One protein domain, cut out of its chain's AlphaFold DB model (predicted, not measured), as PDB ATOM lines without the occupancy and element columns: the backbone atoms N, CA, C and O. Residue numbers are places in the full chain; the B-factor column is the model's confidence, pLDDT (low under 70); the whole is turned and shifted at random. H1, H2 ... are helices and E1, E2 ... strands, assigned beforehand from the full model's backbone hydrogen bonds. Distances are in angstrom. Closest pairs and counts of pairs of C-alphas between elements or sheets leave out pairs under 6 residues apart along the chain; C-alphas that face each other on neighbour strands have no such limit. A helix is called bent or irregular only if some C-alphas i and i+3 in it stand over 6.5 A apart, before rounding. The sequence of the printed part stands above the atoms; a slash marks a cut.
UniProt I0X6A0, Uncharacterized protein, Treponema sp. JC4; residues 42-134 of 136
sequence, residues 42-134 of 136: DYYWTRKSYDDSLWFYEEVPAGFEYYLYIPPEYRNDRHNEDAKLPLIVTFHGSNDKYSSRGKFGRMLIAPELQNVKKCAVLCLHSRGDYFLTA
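AT A GLANCE: This is residues 42 to 134 of the 136 residues of an uncharacterized protein of Treponema sp. JC4 (UniProt I0X6A0). A twisted sheet of five strands has one helix, H2, packed over one face and running along its strands, while the short helix H4 lies away from the sheet at the end of the printed part. H1 only grazes the sheet, and the four-residue H3 follows H2 beyond the sheet. The 93 printed residues hold four named helices and five named strands in the order E1 E2 E3 H1 E4 H2 H3 E5 H4. The mixed sheet has the order E1 E2 E3 E5 E4, with E4 and E5 parallel and the other neighbours antiparallel; the class is mixed, helices and strands. The whole is compact, with a radius of gyration of the C-alphas of 13.7 A and spans of 43 by 31 by 20 A.

IN THESE COORDINATES: E1, residues 48 to 52, begins at C-alpha 48 (142.419, 144.635, 210.494) and is 12.5 A long. E2, residues 55 to 59, measures 12.9 A, and E3, residues 65 to 69, 13.5 A. H1, residues 72 to 77, is irregular, with C-alphas 73 and 76 7.4 A apart. E4 is residues 87 to 90. H2, residues 100 to 109, is 13.5 A long and begins at C-alpha 100 (145.823, 127.349, 214.746); it is only just irregular, with C-alphas 104 and 107 6.7 A apart. H3 is residues 111 to 114, E5 residues 120 to 124, 12.9 A, and H4 residues 128 to 132, ending at C-alpha 132 (129.233, 128.401, 224.561).

HOW THE PARTS SIT: E1, E2 and E3 form a meander, each strand the antiparallel neighbour of the one before, in two hairpins; N 50 and O 57 are 3.0 A apart, N 56 and O 68 2.8 A. E3 and E5 are antiparallel, with N 69 and O 121 at 2.8 A. E5 and E4 are parallel, with N 90 and O 122 at 2.8 A. E4, H2 H3, E5 make a strand-helix-strand unit, two parallel neighbours joined through helices, with a right-handed crossover. H2 has a height over the sheet of 8.5 A and lies over E5, along the strands at 13 degrees on the local plane; the closest C-alphas, of Arg 101 and Cys 123, are 5.8 A apart. H1 is only just on the sheet, with 5 pairs of C-alphas within 10 A. H3 and H4 are not on it. O i to N i+4 pairs within hydrogen-bond range are 0 of 2 in H1, 3 of 6 in H2 and 0 of 1 in H4, while O i to N i+3 pairs are 2 of 3 in H1 and 2 of 2 in H4; H3 is too short for an i+4 pair.

THE WHOLE: The farthest C-alphas, of Asn 115 and Ala 134, are 44.2 A apart. The printed part has no cut and no long link. Mean pLDDT of the printed part is 78.1; residues 42 to 48, 61 to 62, 93, 96 to 98 and 126 to 134 are under 70.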
ATOM      1  N   ASP A  42     130.911 143.610 201.538       54.62
ATOM      2  CA  ASP A  42     131.380 144.543 202.569       54.62
ATOM      3  C   ASP A  42     131.632 143.837 203.908       54.62
ATOM      4  O   ASP A  42     132.428 144.301 204.727       54.62
ATOM      5  N   TYR A  43     131.008 142.674 204.124       52.00
ATOM      6  CA  TYR A  43     131.263 141.808 205.279       52.00
ATOM      7  C   TYR A  43     132.544 140.975 205.167       52.00
ATOM      8  O   TYR A  43     132.977 140.412 206.177       52.00
ATOM      9  N   TYR A  44     133.136 140.876 203.975       53.34
ATOM     10  CA  TYR A  44     134.340 140.083 203.721       53.34
ATOM     11  C   TYR A  44     135.628 140.899 203.790       53.34
ATOM     12  O   TYR A  44     136.676 140.339 204.113       53.34
ATOM     13  N   TRP A  45     135.576 142.207 203.524       58.97
ATOM     14  CA  TRP A  45     136.777 143.034 203.568       58.97
ATOM     15  C   TRP A  45     137.313 143.163 204.990       58.97
ATOM     16  O   TRP A  45     136.592 143.482 205.937       58.97
ATOM     17  N   THR A  46     138.603 142.889 205.147       59.03
ATOM     18  CA  THR A  46     139.235 142.814 206.459       59.03
ATOM     19  C   THR A  46     139.285 144.177 207.127       59.03
ATOM     20  O   THR A  46     139.709 145.174 206.550       59.03
ATOM     21  N   ARG A  47     138.847 144.228 208.384       59.62
ATOM     22  CA  ARG A  47     138.902 145.435 209.215       59.62
ATOM     23  C   ARG A  47     140.284 145.663 209.799       59.62
ATOM     24  O   ARG A  47     140.655 146.804 210.057       59.62
ATOM     25  N   LYS A  48     141.031 144.584 210.038       62.88
ATOM     26  CA  LYS A  48     142.419 144.635 210.494       62.88
ATOM     27  C   LYS A  48     143.233 143.613 209.729       62.88
ATOM     28  O   LYS A  48     142.820 142.462 209.609       62.88
ATOM     29  N   SER A  49     144.390 144.047 209.247       72.00
ATOM     30  CA  SER A  49     145.386 143.179 208.641       72.00
ATOM     31  C   SER A  49     146.752 143.483 209.239       72.00
ATOM     32  O   SER A  49     147.122 144.649 209.375       72.00
ATOM     33  N   TYR A  50     147.491 142.439 209.600       77.94
ATOM     34  CA  TYR A  50     148.901 142.545 209.960       77.94
ATOM     35  C   TYR A  50     149.685 141.432 209.261       77.94
ATOM     36  O   TYR A  50     149.238 140.284 209.233       77.94
ATOM     37  N   ASP A  51     150.833 141.777 208.676       72.19
ATOM     38  CA  ASP A  51     151.742 140.801 208.071       72.19
ATOM     39  C   ASP A  51     152.629 140.209 209.169       72.19
ATOM     40  O   ASP A  51     153.538 140.856 209.692       72.19
ATOM     41  N   ASP A  52     152.336 138.972 209.550       71.44
ATOM     42  CA  ASP A  52     153.129 138.209 210.495       71.44
ATOM     43  C   ASP A  52     154.070 137.269 209.742       71.44
ATOM     44  O   ASP A  52     153.854 136.052 209.659       71.44
ATOM     45  N   SER A  53     155.132 137.866 209.195       75.31
ATOM     46  CA  SER A  53     156.213 137.233 208.431       75.31
ATOM     47  C   SER A  53     155.733 136.461 207.193       75.31
ATOM     48  O   SER A  53     155.820 136.941 206.064       75.31
ATOM     49  N   LEU A  54     155.233 135.242 207.386       84.31
ATOM     50  CA  LEU A  54     154.744 134.343 206.344       84.31
ATOM     51  C   LEU A  54     153.225 134.409 206.159       84.31
ATOM     52  O   LEU A  54     152.742 134.024 205.094       84.31
ATOM     53  N   TRP A  55     152.487 134.907 207.150       88.00
ATOM     54  CA  TRP A  55     151.027 134.873 207.181       88.00
ATOM     55  C   TRP A  55     150.440 136.276 207.257       88.00
ATOM     56  O   TRP A  55     150.888 137.095 208.050       88.00
ATOM     57  N   PHE A  56     149.357 136.509 206.530       87.00
ATOM     58  CA  PHE A  56     148.468 137.633 206.776       87.00
ATOM     59  C   PHE A  56     147.504 137.249 207.889       87.00
ATOM     60  O   PHE A  56     146.728 136.306 207.750       87.00
ATOM     61  N   TYR A  57     147.573 137.953 209.013       87.19
ATOM     62  CA  TYR A  57     146.518 137.906 210.011       87.19
ATOM     63  C   TYR A  57     145.405 138.858 209.603       87.19
ATOM     64  O   TYR A  57     145.684 140.014 209.276       87.19
ATOM     65  N   GLU A  58     144.168 138.382 209.616       84.06
ATOM     66  CA  GLU A  58     143.020 139.103 209.084       84.06
ATOM     67  C   GLU A  58     141.799 138.943 209.999       84.06
ATOM     68  O   GLU A  58     141.450 137.837 210.413       84.06
ATOM     69  N   GLU A  59     141.150 140.066 210.317       83.12
ATOM     70  CA  GLU A  59     139.893 140.126 211.072       83.12
ATOM     71  C   GLU A  59     138.786 140.669 210.160       83.12
ATOM     72  O   GLU A  59     138.914 141.771 209.620       83.12
ATOM     73  N   VAL A  60     137.688 139.928 209.998       78.81
ATOM     74  CA  VAL A  60     136.529 140.358 209.191       78.81
ATOM     75  C   VAL A  60     135.433 140.998 210.053       78.81
ATOM     76  O   VAL A  60     135.339 140.698 211.242       78.81
ATOM     77  N   PRO A  61     134.552 141.841 209.482       67.62
ATOM     78  CA  PRO A  61     133.438 142.506 210.166       67.62
ATOM     79  C   PRO A  61     132.551 141.633 211.057       67.62
ATOM     80  O   PRO A  61     132.081 142.103 212.091       67.62
ATOM     81  N   ALA A  62     132.350 140.362 210.708       69.25
ATOM     82  CA  ALA A  62     131.614 139.411 211.547       69.25
ATOM     83  C   ALA A  62     132.421 138.904 212.778       69.25
ATOM     84  O   ALA A  62     131.999 138.013 213.526       69.25
ATOM     85  N   GLY A  63     133.596 139.497 212.997       71.19
ATOM     86  CA  GLY A  63     134.544 139.272 214.083       71.19
ATOM     87  C   GLY A  63     135.382 138.005 213.930       71.19
ATOM     88  O   GLY A  63     136.006 137.578 214.903       71.19
ATOM     89  N   PHE A  64     135.283 137.297 212.801       75.94
ATOM     90  CA  PHE A  64     136.088 136.098 212.584       75.94
ATOM     91  C   PHE A  64     137.526 136.516 212.309       75.94
ATOM     92  O   PHE A  64     137.777 137.508 211.630       75.94
ATOM     93  N   GLU A  65     138.449 135.727 212.829       83.31
ATOM     94  CA  GLU A  65     139.878 135.920 212.651       83.31
ATOM     95  C   GLU A  65     140.424 134.728 211.873       83.31
ATOM     96  O   GLU A  65     139.991 133.584 212.068       83.31
ATOM     97  N   TYR A  66     141.376 134.984 210.990       85.62
ATOM     98  CA  TYR A  66     142.081 133.928 210.290       85.62
ATOM     99  C   TYR A  66     143.515 134.317 209.973       85.62
ATOM    100  O   TYR A  66     143.893 135.488 209.943       85.62
ATOM    101  N   TYR A  67     144.307 133.288 209.694       89.12
ATOM    102  CA  TYR A  67     145.605 133.430 209.064       89.12
ATOM    103  C   TYR A  67     145.518 132.977 207.613       89.12
ATOM    104  O   TYR A  67     145.077 131.865 207.331       89.12
ATOM    105  N   LEU A  68     145.976 133.822 206.701       90.12
ATOM    106  CA  LEU A  68     146.058 133.538 205.280       90.12
ATOM    107  C   LEU A  68     147.525 133.508 204.853       90.12
ATOM    108  O   LEU A  68     148.245 134.494 204.969       90.12
ATOM    109  N   TYR A  69     147.978 132.372 204.347       91.31
ATOM    110  CA  TYR A  69     149.230 132.279 203.615       91.31
ATOM    111  C   TYR A  69     148.935 132.421 202.128       91.31
ATOM    112  O   TYR A  69     148.097 131.699 201.587       91.31
ATOM    113  N   ILE A  70     149.666 133.316 201.471       91.12
ATOM    114  CA  ILE A  70     149.713 133.432 200.015       91.12
ATOM    115  C   ILE A  70     151.156 133.123 199.599       91.12
ATOM    116  O   ILE A  70     152.075 133.703 200.195       91.12
ATOM    117  N   PRO A  71     151.384 132.232 198.614       91.31
ATOM    118  CA  PRO A  71     152.724 131.952 198.124       91.31
ATOM    119  C   PRO A  71     153.429 133.242 197.674       91.31
ATOM    120  O   PRO A  71     152.762 134.126 197.127       91.31
ATOM    121  N   PRO A  72     154.748 133.383 197.906       89.62
ATOM    122  CA  PRO A  72     155.473 134.634 197.682       89.62
ATOM    123  C   PRO A  72     155.249 135.266 196.305       89.62
ATOM    124  O   PRO A  72     155.096 136.480 196.213       89.62
ATOM    125  N   GLU A  73     155.174 134.454 195.253       89.12
ATOM    126  CA  GLU A  73     154.971 134.902 193.873       89.12
ATOM    127  C   GLU A  73     153.580 135.502 193.603       89.12
ATOM    128  O   GLU A  73     153.445 136.305 192.688       89.12
ATOM    129  N   TYR A  74     152.573 135.166 194.418       88.81
ATOM    130  CA  TYR A  74     151.196 135.664 194.297       88.81
ATOM    131  C   TYR A  74     150.848 136.695 195.378       88.81
ATOM    132  O   TYR A  74     149.719 137.177 195.432       88.81
ATOM    133  N   ARG A  75     151.785 137.055 196.270       86.44
ATOM    134  CA  ARG A  75     151.504 137.995 197.374       86.44
ATOM    135  C   ARG A  75     151.028 139.364 196.888       86.44
ATOM    136  O   ARG A  75     150.174 139.964 197.533       86.44
ATOM    137  N   ASN A  76     151.550 139.837 195.757       85.50
ATOM    138  CA  ASN A  76     151.150 141.121 195.170       85.50
ATOM    139  C   ASN A  76     149.750 141.073 194.538       85.50
ATOM    140  O   ASN A  76     149.117 142.112 194.385       85.50
ATOM    141  N   ASP A  77     149.243 139.875 194.241       83.56
ATOM    142  CA  ASP A  77     147.913 139.646 193.676       83.56
ATOM    143  C   ASP A  77     146.827 139.465 194.749       83.56
ATOM    144  O   ASP A  77     145.691 139.131 194.431       83.56
ATOM    145  N   ARG A  78     147.132 139.702 196.033       76.56
ATOM    146  CA  ARG A  78     146.195 139.510 197.159       76.56
ATOM    147  C   ARG A  78     144.839 140.206 196.976       76.56
ATOM    148  O   ARG A  78     143.838 139.713 197.485       76.56
ATOM    149  N   HIS A  79     144.815 141.345 196.287       75.69
ATOM    150  CA  HIS A  79     143.606 142.135 196.028       75.69
ATOM    151  C   HIS A  79     143.182 142.117 194.553       75.69
ATOM    152  O   HIS A  79     142.336 142.904 194.145       75.69
ATOM    153  N   ASN A  80     143.796 141.256 193.744       80.00
ATOM    154  CA  ASN A  80     143.489 141.120 192.331       80.00
ATOM    155  C   ASN A  80     142.373 140.079 192.153       80.00
ATOM    156  O   ASN A  80     142.603 138.885 192.327       80.00
ATOM    157  N   GLU A  81     141.169 140.528 191.803       78.06
ATOM    158  CA  GLU A  81     139.995 139.658 191.628       78.06
ATOM    159  C   GLU A  81     140.151 138.659 190.468       78.06
ATOM    160  O   GLU A  81     139.548 137.584 190.486       78.06
ATOM    161  N   ASP A  82     140.999 138.974 189.487       82.69
ATOM    162  CA  ASP A  82     141.266 138.107 188.338       82.69
ATOM    163  C   ASP A  82     142.304 137.014 188.646       82.69
ATOM    164  O   ASP A  82     142.475 136.065 187.866       82.69
ATOM    165  N   ALA A  83     143.006 137.111 189.781       81.75
ATOM    166  CA  ALA A  83     144.022 136.146 190.167       81.75
ATOM    167  C   ALA A  83     143.390 134.811 190.582       81.75
ATOM    168  O   ALA A  83     142.562 134.717 191.488       81.75
ATOM    169  N   LYS A  84     143.820 133.725 189.930       85.00
ATOM    170  CA  LYS A  84     143.326 132.368 190.202       85.00
ATOM    171  C   LYS A  84     144.364 131.561 190.963       85.00
ATOM    172  O   LYS A  84     145.234 130.934 190.363       85.00
ATOM    173  N   LEU A  85     144.226 131.533 192.283       86.38
ATOM    174  CA  LEU A  85     145.082 130.758 193.172       86.38
ATOM    175  C   LEU A  85     144.268 129.646 193.857       86.38
ATOM    176  O   LEU A  85     143.249 129.936 194.485       86.38
ATOM    177  N   PRO A  86     144.681 128.368 193.767       90.12
ATOM    178  CA  PRO A  86     144.046 127.298 194.527       90.12
ATOM    179  C   PRO A  86     144.102 127.582 196.031       90.12
ATOM    180  O   PRO A  86     145.139 128.000 196.544       90.12
ATOM    181  N   LEU A  87     143.006 127.311 196.739       91.19
ATOM    182  CA  LEU A  87     142.876 127.574 198.170       91.19
ATOM    183  C   LEU A  87     142.705 126.268 198.948       91.19
ATOM    184  O   LEU A  87     141.831 125.459 198.637       91.19
ATOM    185  N   ILE A  88     143.507 126.092 199.995       91.06
ATOM    186  CA  ILE A  88     143.310 125.062 201.014       91.06
ATOM    187  C   ILE A  88     142.730 125.738 202.252       91.06
ATOM    188  O   ILE A  88     143.329 126.666 202.787       91.06
ATOM    189  N   VAL A  89     141.581 125.261 202.725       90.00
ATOM    190  CA  VAL A  89     140.938 125.771 203.942       90.00
ATOM    191  C   VAL A  89     141.103 124.746 205.055       90.00
ATOM    192  O   VAL A  89     140.700 123.593 204.901       90.00
ATOM    193  N   THR A  90     141.689 125.149 206.182       87.25
ATOM    194  CA  THR A  90     141.852 124.277 207.348       87.25
ATOM    195  C   THR A  90     140.821 124.602 208.415       87.25
ATOM    196  O   THR A  90     140.783 125.720 208.933       87.25
ATOM    197  N   PHE A  91     140.052 123.588 208.800       80.88
ATOM    198  CA  PHE A  91     139.189 123.614 209.974       80.88
ATOM    199  C   PHE A  91     139.838 122.795 211.086       80.88
ATOM    200  O   PHE A  91     140.393 121.726 210.832       80.88
ATOM    201  N   HIS A  92     139.749 123.270 212.324       76.75
ATOM    202  CA  HIS A  92     140.226 122.527 213.482       76.75
ATOM    203  C   HIS A  92     139.221 122.608 214.629       76.75
ATOM    204  O   HIS A  92     138.642 123.657 214.890       76.75
ATOM    205  N   GLY A  93     139.042 121.499 215.348       69.38
ATOM    206  CA  GLY A  93     138.142 121.422 216.507       69.38
ATOM    207  C   GLY A  93     138.750 121.925 217.821       69.38
ATOM    208  O   GLY A  93     138.138 121.780 218.870       69.38
ATOM    209  N   SER A  94     139.973 122.462 217.802       70.62
ATOM    210  CA  SER A  94     140.623 122.988 219.011       70.62
ATOM    211  C   SER A  94     140.046 124.346 219.404       70.62
ATOM    212  O   SER A  94     139.861 125.176 218.524       70.62
ATOM    213  N   ASN A  95     139.838 124.606 220.699       70.56
ATOM    214  CA  ASN A  95     139.457 125.930 221.226       70.56
ATOM    215  C   ASN A  95     140.642 126.913 221.313       70.56
ATOM    216  O   ASN A  95     140.485 128.058 221.722       70.56
ATOM    217  N   ASP A  96     141.845 126.468 220.957       69.62
ATOM    218  CA  ASP A  96     143.050 127.285 221.006       69.62
ATOM    219  C   ASP A  96     143.143 128.173 219.752       69.62
ATOM    220  O   ASP A  96     143.421 127.693 218.648       69.62
ATOM    221  N   LYS A  97     142.882 129.476 219.920       65.94
ATOM    222  CA  LYS A  97     142.864 130.465 218.827       65.94
ATOM    223  C   LYS A  97     144.253 130.717 218.243       65.94
ATOM    224  O   LYS A  97     144.415 130.795 217.028       65.94
ATOM    225  N   TYR A  98     145.272 130.799 219.098       66.69
ATOM    226  CA  TYR A  98     146.578 131.346 218.722       66.69
ATOM    227  C   TYR A  98     147.560 130.304 218.173       66.69
ATOM    228  O   TYR A  98     148.558 130.672 217.552       66.69
ATOM    229  N   SER A  99     147.286 129.005 218.342       71.44
ATOM    230  CA  SER A  99     148.137 127.937 217.790       71.44
ATOM    231  C   SER A  99     147.651 127.354 216.459       71.44
ATOM    232  O   SER A  99     148.341 126.515 215.874       71.44
ATOM    233  N   SER A 100     146.510 127.830 215.951       70.75
ATOM    234  CA  SER A 100     145.823 127.349 214.746       70.75
ATOM    235  C   SER A 100     146.741 127.237 213.517       70.75
ATOM    236  O   SER A 100     146.971 126.142 212.995       70.75
ATOM    237  N   ARG A 101     147.367 128.347 213.104       72.12
ATOM    238  CA  ARG A 101     148.307 128.375 211.969       72.12
ATOM    239  C   ARG A 101     149.528 127.484 212.178       72.12
ATOM    240  O   ARG A 101     150.017 126.869 211.237       72.12
ATOM    241  N   GLY A 102     150.032 127.404 213.410       74.31
ATOM    242  CA  GLY A 102     151.266 126.692 213.728       74.31
ATOM    243  C   GLY A 102     151.066 125.182 213.707       74.31
ATOM    244  O   GLY A 102     151.904 124.463 213.170       74.31
ATOM    245  N   LYS A 103     149.938 124.717 214.253       76.31
ATOM    246  CA  LYS A 103     149.602 123.293 214.362       76.31
ATOM    247  C   LYS A 103     148.980 122.730 213.087       76.31
ATOM    248  O   LYS A 103     149.276 121.592 212.741       76.31
ATOM    249  N   PHE A 104     148.139 123.501 212.398       83.31
ATOM    250  CA  PHE A 104     147.330 122.981 211.287       83.31
ATOM    251  C   PHE A 104     147.721 123.567 209.925       83.31
ATOM    252  O   PHE A 104     147.646 122.871 208.917       83.31
ATOM    253  N   GLY A 105     148.187 124.818 209.886       86.31
ATOM    254  CA  GLY A 105     148.578 125.493 208.645       86.31
ATOM    255  C   GLY A 105     150.018 125.238 208.213       86.31
ATOM    256  O   GLY A 105     150.292 125.072 207.026       86.31
ATOM    257  N   ARG A 106     150.956 125.178 209.167       88.25
ATOM    258  CA  ARG A 106     152.402 125.162 208.890       88.25
ATOM    259  C   ARG A 106     152.834 124.004 207.995       88.25
ATOM    260  O   ARG A 106     153.672 124.199 207.121       88.25
ATOM    261  N   MET A 107     152.261 122.820 208.194       88.94
ATOM    262  CA  MET A 107     152.590 121.655 207.372       88.94
ATOM    263  C   MET A 107     152.222 121.867 205.900       88.94
ATOM    264  O   MET A 107     152.934 121.385 205.036       88.94
ATOM    265  N   LEU A 108     151.163 122.632 205.612       91.25
ATOM    266  CA  LEU A 108     150.647 122.857 204.259       91.25
ATOM    267  C   LEU A 108     151.434 123.914 203.479       91.25
ATOM    268  O   LEU A 108     151.320 123.987 202.258       91.25
ATOM    269  N   ILE A 109     152.235 124.726 204.172       91.56
ATOM    270  CA  ILE A 109     153.123 125.723 203.555       91.56
ATOM    271  C   ILE A 109     154.562 125.216 203.428       91.56
ATOM    272  O   ILE A 109     155.455 125.975 203.053       91.56
ATOM    273  N   ALA A 110     154.802 123.947 203.768       91.06
ATOM    274  CA  ALA A 110     156.111 123.335 203.640       91.06
ATOM    275  C   ALA A 110     156.552 123.318 202.159       91.06
ATOM    276  O   ALA A 110     155.708 123.092 201.277       91.06
ATOM    277  N   PRO A 111     157.844 123.565 201.861       90.69
ATOM    278  CA  PRO A 111     158.338 123.634 200.487       90.69
ATOM    279  C   PRO A 111     157.979 122.406 199.650       90.69
ATOM    280  O   PRO A 111     157.651 122.540 198.478       90.69
ATOM    281  N   GLU A 112     157.979 121.218 200.248       90.94
ATOM    282  CA  GLU A 112     157.680 119.950 199.586       90.94
ATOM    283  C   GLU A 112     156.263 119.926 198.998       90.94
ATOM    284  O   GLU A 112     156.068 119.418 197.898       90.94
ATOM    285  N   LEU A 113     155.281 120.517 199.689       88.38
ATOM    286  CA  LEU A 113     153.901 120.606 199.204       88.38
ATOM    287  C   LEU A 113     153.716 121.774 198.239       88.38
ATOM    288  O   LEU A 113     153.129 121.612 197.167       88.38
ATOM    289  N   GLN A 114     154.250 122.944 198.589       92.06
ATOM    290  CA  GLN A 114     154.093 124.145 197.770       92.06
ATOM    291  C   GLN A 114     154.841 124.037 196.435       92.06
ATOM    292  O   GLN A 114     154.427 124.630 195.445       92.06
ATOM    293  N   ASN A 115     155.918 123.256 196.349       87.50
ATOM    294  CA  ASN A 115     156.617 123.018 195.084       87.50
ATOM    295  C   ASN A 115     155.846 122.098 194.128       87.50
ATOM    296  O   ASN A 115     156.073 122.173 192.924       87.50
ATOM    297  N   VAL A 116     154.918 121.276 194.631       86.88
ATOM    298  CA  VAL A 116     154.020 120.472 193.785       86.88
ATOM    299  C   VAL A 116     152.902 121.343 193.226       86.88
ATOM    300  O   VAL A 116     152.617 121.309 192.029       86.88
ATOM    301  N   LYS A 117     152.252 122.128 194.094       84.88
ATOM    302  CA  LYS A 117     151.183 123.041 193.698       84.88
ATOM    303  C   LYS A 117     151.159 124.248 194.625       84.88
ATOM    304  O   LYS A 117     150.944 124.109 195.826       84.88
ATOM    305  N   LYS A 118     151.342 125.430 194.038       90.38
ATOM    306  CA  LYS A 118     151.257 126.709 194.743       90.38
ATOM    307  C   LYS A 118     149.812 126.944 195.155       90.38
ATOM    308  O   LYS A 118     148.942 127.095 194.298       90.38
ATOM    309  N   CYS A 119     149.566 126.933 196.456       92.81
ATOM    310  CA  CYS A 119     148.232 127.064 197.021       92.81
ATOM    311  C   CYS A 119     148.256 128.105 198.135       92.81
ATOM    312  O   CYS A 119     149.125 128.061 199.009       92.81
ATOM    313  N   ALA A 120     147.257 128.985 198.152       92.69
ATOM    314  CA  ALA A 120     146.934 129.722 199.360       92.69
ATOM    315  C   ALA A 120     146.466 128.751 200.449       92.69
ATOM    316  O   ALA A 120     145.837 127.726 200.166       92.69
ATOM    317  N   VAL A 121     146.755 129.088 201.702       92.31
ATOM    318  CA  VAL A 121     146.300 128.323 202.866       92.31
ATOM    319  C   VAL A 121     145.566 129.265 203.805       92.31
ATOM    320  O   VAL A 121     146.155 130.215 204.312       92.31
ATOM    321  N   LEU A 122     144.286 128.995 204.041       90.88
ATOM    322  CA  LEU A 122     143.433 129.726 204.967       90.88
ATOM    323  C   LEU A 122     143.238 128.908 206.243       90.88
ATOM    324  O   LEU A 122     142.612 127.845 206.228       90.88
ATOM    325  N   CYS A 123     143.745 129.429 207.353       89.56
ATOM    326  CA  CYS A 123     143.588 128.865 208.683       89.56
ATOM    327  C   CYS A 123     142.603 129.694 209.496       89.56
ATOM    328  O   CYS A 123     142.946 130.758 210.008       89.56
ATOM    329  N   LEU A 124     141.382 129.185 209.623       85.06
ATOM    330  CA  LEU A 124     140.333 129.822 210.410       85.06
ATOM    331  C   LEU A 124     140.607 129.637 211.901       85.06
ATOM    332  O   LEU A 124     140.920 128.527 212.330       85.06
ATOM    333  N   HIS A 125     140.434 130.689 212.703       82.12
ATOM    334  CA  HIS A 125     140.380 130.527 214.152       82.12
ATOM    335  C   HIS A 125     139.094 129.798 214.532       82.12
ATOM    336  O   HIS A 125     137.987 130.221 214.187       82.12
ATOM    337  N   SER A 126     139.235 128.702 215.273       68.94
ATOM    338  CA  SER A 126     138.083 128.054 215.890       68.94
ATOM    339  C   SER A 126     137.373 129.012 216.840       68.94
ATOM    340  O   SER A 126     137.980 129.756 217.614       68.94
ATOM    341  N   ARG A 127     136.049 128.953 216.774       64.38
ATOM    342  CA  ARG A 127     135.112 129.772 217.534       64.38
ATOM    343  C   ARG A 127     134.325 128.926 218.536       64.38
ATOM    344  O   ARG A 127     133.135 129.161 218.717       64.38
ATOM    345  N   GLY A 128     134.972 127.953 219.188       58.19
ATOM    346  CA  GLY A 128     134.336 127.134 220.236       58.19
ATOM    347  C   GLY A 128     133.539 127.975 221.245       58.19
ATOM    348  O   GLY A 128     132.417 127.632 221.603       58.19
ATOM    349  N   ASP A 129     134.058 129.155 221.575       53.09
ATOM    350  CA  ASP A 129     133.472 130.123 222.501       53.09
ATOM    351  C   ASP A 129     132.113 130.701 222.047       53.09
ATOM    352  O   ASP A 129     131.295 131.065 222.885       53.09
ATOM    353  N   TYR A 130     131.829 130.767 220.740       51.94
ATOM    354  CA  TYR A 130     130.603 131.390 220.204       51.94
ATOM    355  C   TYR A 130     129.368 130.509 220.366       51.94
ATOM    356  O   TYR A 130     128.246 131.011 220.404       51.94
ATOM    357  N   PHE A 131     129.575 129.198 220.471       49.97
ATOM    358  CA  PHE A 131     128.512 128.245 220.775       49.97
ATOM    359  C   PHE A 131     128.319 128.062 222.284       49.97
ATOM    360  O   PHE A 131     127.284 127.552 222.702       49.97
ATOM    361  N   LEU A 132     129.285 128.501 223.100       49.72
ATOM    362  CA  LEU A 132     129.233 128.401 224.561       49.72
ATOM    363  C   LEU A 132     128.523 129.594 225.222       49.72
ATOM    364  O   LEU A 132     128.093 129.477 226.363       49.72
ATOM    365  N   THR A 133     128.322 130.708 224.514       44.81
ATOM    366  CA  THR A 133     127.583 131.882 225.025       44.81
ATOM    367  C   THR A 133     126.063 131.830 224.806       44.81
ATOM    368  O   THR A 133     125.375 132.796 225.113       44.81
ATOM    369  N   ALA A 134     125.511 130.730 224.277       44.97
ATOM    370  CA  ALA A 134     124.066 130.589 224.038       44.97
ATOM    371  C   ALA A 134     123.275 130.006 225.229       44.97
ATOM    372  O   ALA A 134     122.062 129.821 225.132       44.97
TER     373      ALA A 134